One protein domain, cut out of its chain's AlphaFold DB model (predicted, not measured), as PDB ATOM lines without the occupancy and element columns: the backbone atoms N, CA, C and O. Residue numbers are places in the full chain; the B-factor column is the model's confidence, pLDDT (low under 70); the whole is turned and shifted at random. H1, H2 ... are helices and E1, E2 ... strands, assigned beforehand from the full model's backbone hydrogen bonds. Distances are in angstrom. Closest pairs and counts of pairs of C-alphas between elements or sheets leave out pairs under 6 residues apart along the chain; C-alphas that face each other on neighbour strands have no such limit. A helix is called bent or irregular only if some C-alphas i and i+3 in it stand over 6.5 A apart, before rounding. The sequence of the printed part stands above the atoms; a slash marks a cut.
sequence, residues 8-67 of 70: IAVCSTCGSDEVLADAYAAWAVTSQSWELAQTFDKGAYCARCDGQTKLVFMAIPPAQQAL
ATOM      1  N   ILE A   8     153.717 176.503  67.963       92.56
ATOM      2  CA  ILE A   8     154.369 175.726  69.016       92.56
ATOM      3  C   ILE A   8     153.650 174.389  69.192       92.56
ATOM      4  O   ILE A   8     152.418 174.341  69.171       92.56
ATOM      5  N   ALA A   9     154.412 173.304  69.330       94.25
ATOM      6  CA  ALA A   9     153.882 171.989  69.668       94.25
ATOM      7  C   ALA A   9     153.779 171.861  71.189       94.25
ATOM      8  O   ALA A   9     154.752 172.115  71.891       94.25
ATOM      9  N   VAL A  10     152.616 171.449  71.694       95.88
ATOM     10  CA  VAL A  10     152.388 171.243  73.127       95.88
ATOM     11  C   VAL A  10     151.720 169.905  73.413       95.88
ATOM     12  O   VAL A  10     151.042 169.321  72.564       95.88
ATOM     13  N   CYS A  11     151.889 169.428  74.642       96.62
ATOM     14  CA  CYS A  11     151.234 168.237  75.155       96.62
ATOM     15  C   CYS A  11     149.721 168.459  75.241       96.62
ATOM     16  O   CYS A  11     149.258 169.348  75.955       96.62
ATOM     17  N   SER A  12     148.941 167.594  74.587       96.06
ATOM     18  CA  SER A  12     147.471 167.623  74.660       96.06
ATOM     19  C   SER A  12     146.896 167.466  76.076       96.06
ATOM     20  O   SER A  12     145.737 167.805  76.300       96.06
ATOM     21  N   THR A  13     147.682 166.953  77.027       96.56
ATOM     22  CA  THR A  13     147.250 166.690  78.408       96.56
ATOM     23  C   THR A  13     147.552 167.851  79.350       96.56
ATOM     24  O   THR A  13     146.671 168.267  80.095       96.56
ATOM     25  N   CYS A  14     148.785 168.366  79.347       96.44
ATOM     26  CA  CYS A  14     149.230 169.378  80.314       96.44
ATOM     27  C   CYS A  14     149.518 170.756  79.702       96.44
ATOM     28  O   CYS A  14     149.766 171.700  80.445       96.44
ATOM     29  N   GLY A  15     149.515 170.883  78.371       95.31
ATOM     30  CA  GLY A  15     149.789 172.137  77.661       95.31
ATOM     31  C   GLY A  15     151.255 172.584  77.651       95.31
ATOM     32  O   GLY A  15     151.545 173.640  77.104       95.31
ATOM     33  N   SER A  16     152.177 171.806  78.228       95.31
ATOM     34  CA  SER A  16     153.617 172.093  78.183       95.31
ATOM     35  C   SER A  16     154.187 171.888  76.776       95.31
ATOM     36  O   SER A  16     153.768 170.974  76.066       95.31
ATOM     37  N   ASP A  17     155.162 172.713  76.404       94.81
ATOM     38  CA  ASP A  17     155.985 172.620  75.195       94.81
ATOM     39  C   ASP A  17     157.219 171.713  75.362       94.81
ATOM     40  O   ASP A  17     157.963 171.494  74.409       94.81
ATOM     41  N   GLU A  18     157.409 171.117  76.543       96.19
ATOM     42  CA  GLU A  18     158.444 170.117  76.826       96.19
ATOM     43  C   GLU A  18     158.034 168.748  76.244       96.19
ATOM     44  O   GLU A  18     157.754 167.778  76.963       96.19
ATOM     45  N   VAL A  19     157.920 168.694  74.915       96.19
ATOM     46  CA  VAL A  19     157.460 167.534  74.147       96.19
ATOM     47  C   VAL A  19     158.507 167.051  73.149       96.19
ATOM     48  O   VAL A  19     159.259 167.834  72.576       96.19
ATOM     49  N   LEU A  20     158.527 165.741  72.913       96.31
ATOM     50  CA  LEU A  20     159.356 165.082  71.908       96.31
ATOM     51  C   LEU A  20     158.452 164.359  70.911       96.31
ATOM     52  O   LEU A  20     157.420 163.818  71.304       96.31
ATOM     53  N   ALA A  21     158.838 164.340  69.639       96.19
ATOM     54  CA  ALA A  21     158.177 163.547  68.608       96.19
ATOM     55  C   ALA A  21     158.993 162.287  68.317       96.19
ATOM     56  O   ALA A  21     160.225 162.332  68.304       96.19
ATOM     57  N   ASP A  22     158.307 161.188  68.023       95.31
ATOM     58  CA  ASP A  22     158.970 160.008  67.485       95.31
ATOM     59  C   ASP A  22     159.508 160.313  66.083       95.31
ATOM     60  O   ASP A  22     158.890 161.028  65.282       95.31
ATOM     61  N   ALA A  23     160.667 159.737  65.776       96.19
ATOM     62  CA  ALA A  23     161.367 159.991  64.534       96.19
ATOM     63  C   ALA A  23     162.243 158.814  64.105       96.19
ATOM     64  O   ALA A  23     162.679 158.005  64.925       96.19
ATOM     65  N   TYR A  24     162.547 158.762  62.811       96.50
ATOM     66  CA  TYR A  24     163.707 158.023  62.333       96.50
ATOM     67  C   TYR A  24     164.924 158.933  62.307       96.50
ATOM     68  O   TYR A  24     164.869 160.052  61.793       96.50
ATOM     69  N   ALA A  25     166.033 158.400  62.808       97.50
ATOM     70  CA  ALA A  25     167.358 158.939  62.574       97.50
ATOM     71  C   ALA A  25     168.126 158.002  61.634       97.50
ATOM     72  O   ALA A  25     168.021 156.779  61.747       97.50
ATOM     73  N   ALA A  26     168.889 158.570  60.707       98.38
ATOM     74  CA  ALA A  26     169.750 157.830  59.792       98.38
ATOM     75  C   ALA A  26     171.221 158.121  60.105       98.38
ATOM     76  O   ALA A  26     171.565 159.222  60.531       98.38
ATOM     77  N   TRP A  27     172.091 157.128  59.907       98.19
ATOM     78  CA  TRP A  27     173.528 157.303  60.100       98.19
ATOM     79  C   TRP A  27     174.125 158.070  58.918       98.19
ATOM     80  O   TRP A  27     174.128 157.577  57.787       98.19
ATOM     81  N   ALA A  28     174.649 159.262  59.180       97.69
ATOM     82  CA  ALA A  28     175.321 160.089  58.196       97.69
ATOM     83  C   ALA A  28     176.831 159.810  58.224       97.69
ATOM     84  O   ALA A  28     177.543 160.124  59.175       97.69
ATOM     85  N   VAL A  29     177.350 159.204  57.152       98.12
ATOM     86  CA  VAL A  29     178.767 158.802  57.061       98.12
ATOM     87  C   VAL A  29     179.706 160.012  57.031       98.12
ATOM     88  O   VAL A  29     180.820 159.941  57.540       98.12
ATOM     89  N   THR A  30     179.281 161.131  56.452       97.69
ATOM     90  CA  THR A  30     180.088 162.356  56.367       97.69
ATOM     91  C   THR A  30     180.313 163.009  57.727       97.69
ATOM     92  O   THR A  30     181.422 163.453  58.007       97.69
ATOM     93  N   SER A  31     179.282 163.053  58.568       96.69
ATOM     94  CA  SER A  31     179.318 163.645  59.911       96.69
ATOM     95  C   SER A  31     179.612 162.621  61.013       96.69
ATOM     96  O   SER A  31     179.886 163.018  62.143       96.69
ATOM     97  N   GLN A  32     179.608 161.321  60.683       97.75
ATOM     98  CA  GLN A  32     179.778 160.204  61.623       97.75
ATOM     99  C   GLN A  32     178.817 160.309  62.815       97.75
ATOM    100  O   GLN A  32     179.199 160.118  63.971       97.75
ATOM    101  N   SER A  33     177.561 160.645  62.527       98.12
ATOM    102  CA  SER A  33     176.530 160.864  63.533       98.12
ATOM    103  C   SER A  33     175.159 160.380  63.057       98.12
ATOM    104  O   SER A  33     174.934 160.109  61.876       98.12
ATOM    105  N   TRP A  34     174.234 160.241  64.007       98.00
ATOM    106  CA  TRP A  34     172.819 160.036  63.711       98.00
ATOM    107  C   TRP A  34     172.154 161.387  63.458       98.00
ATOM    108  O   TRP A  34     172.211 162.274  64.308       98.00
ATOM    109  N   GLU A  35     171.492 161.523  62.314       97.88
ATOM    110  CA  GLU A  35     170.787 162.741  61.914       97.88
ATOM    111  C   GLU A  35     169.292 162.466  61.738       97.88
ATOM    112  O   GLU A  35     168.895 161.375  61.317       97.88
ATOM    113  N   LEU A  36     168.452 163.451  62.068       96.75
ATOM    114  CA  LEU A  36     167.001 163.349  61.923       96.75
ATOM    115  C   LEU A  36     166.628 163.175  60.444       96.75
ATOM    116  O   LEU A  36     166.874 164.062  59.632       96.75
ATOM    117  N   ALA A  37     165.991 162.052  60.112       96.69
ATOM    118  CA  ALA A  37     165.539 161.759  58.755       96.69
ATOM    119  C   ALA A  37     164.070 162.153  58.545       96.69
ATOM    120  O   ALA A  37     163.732 162.790  57.552       96.69
ATOM    121  N   GLN A  38     163.191 161.777  59.477       95.62
ATOM    122  CA  GLN A  38     161.766 162.117  59.427       95.62
ATOM    123  C   GLN A  38     161.110 161.985  60.801       95.62
ATOM    124  O   GLN A  38     161.502 161.131  61.593       95.62
ATOM    125  N   THR A  39     160.074 162.781  61.049       94.94
ATOM    126  CA  THR A  39     159.183 162.660  62.211       94.94
ATOM    127  C   THR A  39     157.886 161.946  61.834       94.94
ATOM    128  O   THR A  39     157.566 161.789  60.652       94.94
ATOM    129  N   PHE A  40     157.129 161.503  62.839       90.50
ATOM    130  CA  PHE A  40     155.814 160.890  62.646       90.50
ATOM    131  C   PHE A  40     154.705 161.661  63.356       90.50
ATOM    132  O   PHE A  40     154.896 162.188  64.446       90.50
ATOM    133  N   ASP A  41     153.496 161.598  62.799       84.75
ATOM    134  CA  ASP A  41     152.308 162.215  63.410       84.75
ATOM    135  C   ASP A  41     151.727 161.408  64.586       84.75
ATOM    136  O   ASP A  41     150.863 161.893  65.315       84.75
ATOM    137  N   LYS A  42     152.133 160.140  64.745       78.62
ATOM    138  CA  LYS A  42     151.471 159.175  65.644       78.62
ATOM    139  C   LYS A  42     152.210 158.888  66.953       78.62
ATOM    140  O   LYS A  42     151.699 158.096  67.741       78.62
ATOM    141  N   GLY A  43     153.354 159.519  67.196       86.12
ATOM    142  CA  GLY A  43     154.182 159.241  68.366       86.12
ATOM    143  C   GLY A  43     154.752 160.514  68.970       86.12
ATOM    144  O   GLY A  43     155.419 161.282  68.279       86.12
ATOM    145  N   ALA A  44     154.459 160.745  70.248       95.81
ATOM    146  CA  ALA A  44     155.044 161.833  71.009       95.81
ATOM    147  C   ALA A  44     155.137 161.498  72.498       95.81
ATOM    148  O   ALA A  44     154.331 160.739  73.039       95.81
ATOM    149  N   TYR A  45     156.104 162.119  73.159       97.25
ATOM    150  CA  TYR A  45     156.359 162.019  74.587       97.25
ATOM    151  C   TYR A  45     156.293 163.406  75.216       97.25
ATOM    152  O   TYR A  45     156.722 164.384  74.610       97.25
ATOM    153  N   CYS A  46     155.780 163.510  76.435       97.94
ATOM    154  CA  CYS A  46     155.842 164.735  77.219       97.94
ATOM    155  C   CYS A  46     156.747 164.519  78.426       97.94
ATOM    156  O   CYS A  46     156.448 163.675  79.269       97.94
ATOM    157  N   ALA A  47     157.807 165.322  78.541       97.81
ATOM    158  CA  ALA A  47     158.749 165.238  79.655       97.81
ATOM    159  C   ALA A  47     158.089 165.591  80.998       97.81
ATOM    160  O   ALA A  47     158.389 164.980  82.016       97.81
ATOM    161  N   ARG A  48     157.124 166.521  81.000       97.62
ATOM    162  CA  ARG A  48     156.365 166.887  82.207       97.62
ATOM    163  C   ARG A  48     155.385 165.827  82.680       97.62
ATOM    164  O   ARG A  48     155.198 165.668  83.880       97.62
ATOM    165  N   CYS A  49     154.704 165.166  81.747       97.19
ATOM    166  CA  CYS A  49     153.794 164.072  82.085       97.19
ATOM    167  C   CYS A  49     154.537 162.753  82.306       97.19
ATOM    168  O   CYS A  49     153.919 161.810  82.786       97.19
ATOM    169  N   ASP A  50     155.815 162.701  81.923       97.50
ATOM    170  CA  ASP A  50     156.652 161.508  81.904       97.50
ATOM    171  C   ASP A  50     155.970 160.335  81.180       97.50
ATOM    172  O   ASP A  50     155.817 159.230  81.696       97.50
ATOM    173  N   GLY A  51     155.464 160.603  79.971       96.69
ATOM    174  CA  GLY A  51     154.702 159.602  79.237       96.69
ATOM    175  C   GLY A  51     154.310 159.992  77.819       96.69
ATOM    176  O   GLY A  51     154.550 161.107  77.350       96.69
ATOM    177  N   GLN A  52     153.669 159.040  77.134       96.62
ATOM    178  CA  GLN A  52     153.139 159.230  75.784       96.62
ATOM    179  C   GLN A  52     152.045 160.305  75.754       96.62
ATOM    180  O   GLN A  52     151.210 160.396  76.654       96.62
ATOM    181  N   THR A  53     152.016 161.094  74.683       95.88
ATOM    182  CA  THR A  53     151.003 162.127  74.460       95.88
ATOM    183  C   THR A  53     150.663 162.279  72.979       95.88
ATOM    184  O   THR A  53     151.268 161.662  72.104       95.88
ATOM    185  N   LYS A  54     149.679 163.131  72.694       95.12
ATOM    186  CA  LYS A  54     149.437 163.697  71.365       95.12
ATOM    187  C   LYS A  54     149.919 165.141  71.338       95.12
ATOM    188  O   LYS A  54     149.734 165.871  72.315       95.12
ATOM    189  N   LEU A  55     150.480 165.552  70.206       95.06
ATOM    190  CA  LEU A  55     150.879 166.935  69.976       95.06
ATOM    191  C   LEU A  55     149.681 167.764  69.514       95.06
ATOM    192  O   LEU A  55     148.928 167.355  68.629       95.06
ATOM    193  N   VAL A  56     149.532 168.946  70.101       94.62
ATOM    194  CA  VAL A  56     148.622 169.995  69.635       94.62
ATOM    195  C   VAL A  56     149.471 171.180  69.207       94.62
ATOM    196  O   VAL A  56     150.381 171.580  69.927       94.62
ATOM    197  N   PHE A  57     149.179 171.747  68.039       93.12
ATOM    198  CA  PHE A  57     149.899 172.909  67.530       93.12
ATOM    199  C   PHE A  57     149.088 174.178  67.771       93.12
ATOM    200  O   PHE A  57     147.970 174.307  67.270       93.12
ATOM    201  N   MET A  58     149.666 175.117  68.512       91.25
ATOM    202  CA  MET A  58     149.047 176.399  68.857       91.25
ATOM    203  C   MET A  58     149.835 177.551  68.234       91.25
ATOM    204  O   MET A  58     151.003 177.381  67.894       91.25
ATOM    205  N   ALA A  59     149.219 178.723  68.077       90.12
ATOM    206  CA  ALA A  59     149.958 179.929  67.701       90.12
ATOM    207  C   ALA A  59     150.960 180.296  68.808       90.12
ATOM    208  O   ALA A  59     150.650 180.127  69.990       90.12
ATOM    209  N   ILE A  60     152.144 180.793  68.438       81.69
ATOM    210  CA  ILE A  60     153.111 181.271  69.433       81.69
ATOM    211  C   ILE A  60     152.505 182.478  70.173       81.69
ATOM    212  O   ILE A  60     152.055 183.420  69.517       81.69
ATOM    213  N   PRO A  61     152.474 182.486  71.519       71.12
ATOM    214  CA  PRO A  61     152.037 183.653  72.271       71.12
ATOM    215  C   PRO A  61     152.945 184.867  71.995       71.12
ATOM    216  O   PRO A  61     154.165 184.702  71.938       71.12
ATOM    217  N   PRO A  62     152.404 186.100  71.924       69.75
ATOM    218  CA  PRO A  62     153.187 187.301  71.600       69.75
ATOM    219  C   PRO A  62     154.400 187.523  72.514       69.75
ATOM    220  O   PRO A  62     155.446 187.986  72.073       69.75
ATOM    221  N   ALA A  63     154.284 187.139  73.790       67.50
ATOM    222  CA  ALA A  63     155.359 187.254  74.774       67.50
ATOM    223  C   ALA A  63     156.583 186.372  74.457       67.50
ATOM    224  O   ALA A  63     157.687 186.683  74.892       67.50
ATOM    225  N   GLN A  64     156.393 185.285  73.707       61.44
ATOM    226  CA  GLN A  64     157.444 184.327  73.362       61.44
ATOM    227  C   GLN A  64     158.069 184.641  71.992       61.44
ATOM    228  O   GLN A  64     159.234 184.324  71.786       61.44
ATOM    229  N   GLN A  65     157.354 185.330  71.088       59.56
ATOM    230  CA  GLN A  65     157.907 185.807  69.805       59.56
ATOM    231  C   GLN A  65     159.055 186.810  70.001       59.56
ATOM    232  O   GLN A  65     160.108 186.645  69.396       59.56
ATOM    233  N   ALA A  66     158.905 187.759  70.931       60.84
ATOM    234  CA  ALA A  66     159.912 188.791  71.205       60.84
ATOM    235  C   ALA A  66     161.262 188.250  71.735       60.84
ATOM    236  O   ALA A  66     162.259 188.975  71.758       60.84
ATOM    237  N   LEU A  67     161.306 186.987  72.181       60.78
ATOM    238  CA  LEU A  67     162.533 186.311  72.621       60.78
ATOM    239  C   LEU A  67     163.315 185.676  71.462       60.78
ATOM    240  O   LEU A  67     164.505 185.426  71.621       60.78
TER     241      LEU A  67
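This is residues 8 to 67 of the 70 residues of an uncharacterized protein of Bradyrhizobium sp. ORS 285 (UniProt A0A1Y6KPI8). A long, bent hairpin, E2 and E3, reaches out from beside a small two-stranded sheet, E1 and E4; residues 62 to 67, which include the short helix H1, stick out. The printed part has 60 residues, with four named strands, then one named helix. Both two-stranded sheets are antiparallel, and the class is mostly strand. The whole is loose, with a radius of gyration of the C-alphas of 14.3 A, spanning 40 by 29 by 18 A.

E1, residues 8 to 11, begins with C-alpha 8 at (154.369, 175.726, 69.016). E2, residues 19 to 28, and E3, residues 33 to 46, each measure 25.1 A from first to last C-alpha. E4 is residues 55 to 59; H1, residues 62 to 65, ends with C-alpha 65 at (157.907, 185.807, 69.805).

In antiparallel E1 and E4, N 10 and O 56 are within hydrogen-bond range, 2.9 A. In the antiparallel hairpin E2 and E3, N 28 and O 33 are within range, 2.8 A. E2 bends by 64 degrees at residue 22, E3 by 109 degrees at residue 41. The closest C-alphas of E1 and E3, Cys 11 and Cys 46, are 6.1 A apart. H1 is too short for an O i to N i+4 pair.

The farthest C-alphas, Val 29 and Pro 62, are 41.0 A apart. The printed part has no cut and no long link. Residues 62 to 67 have pLDDT under 70.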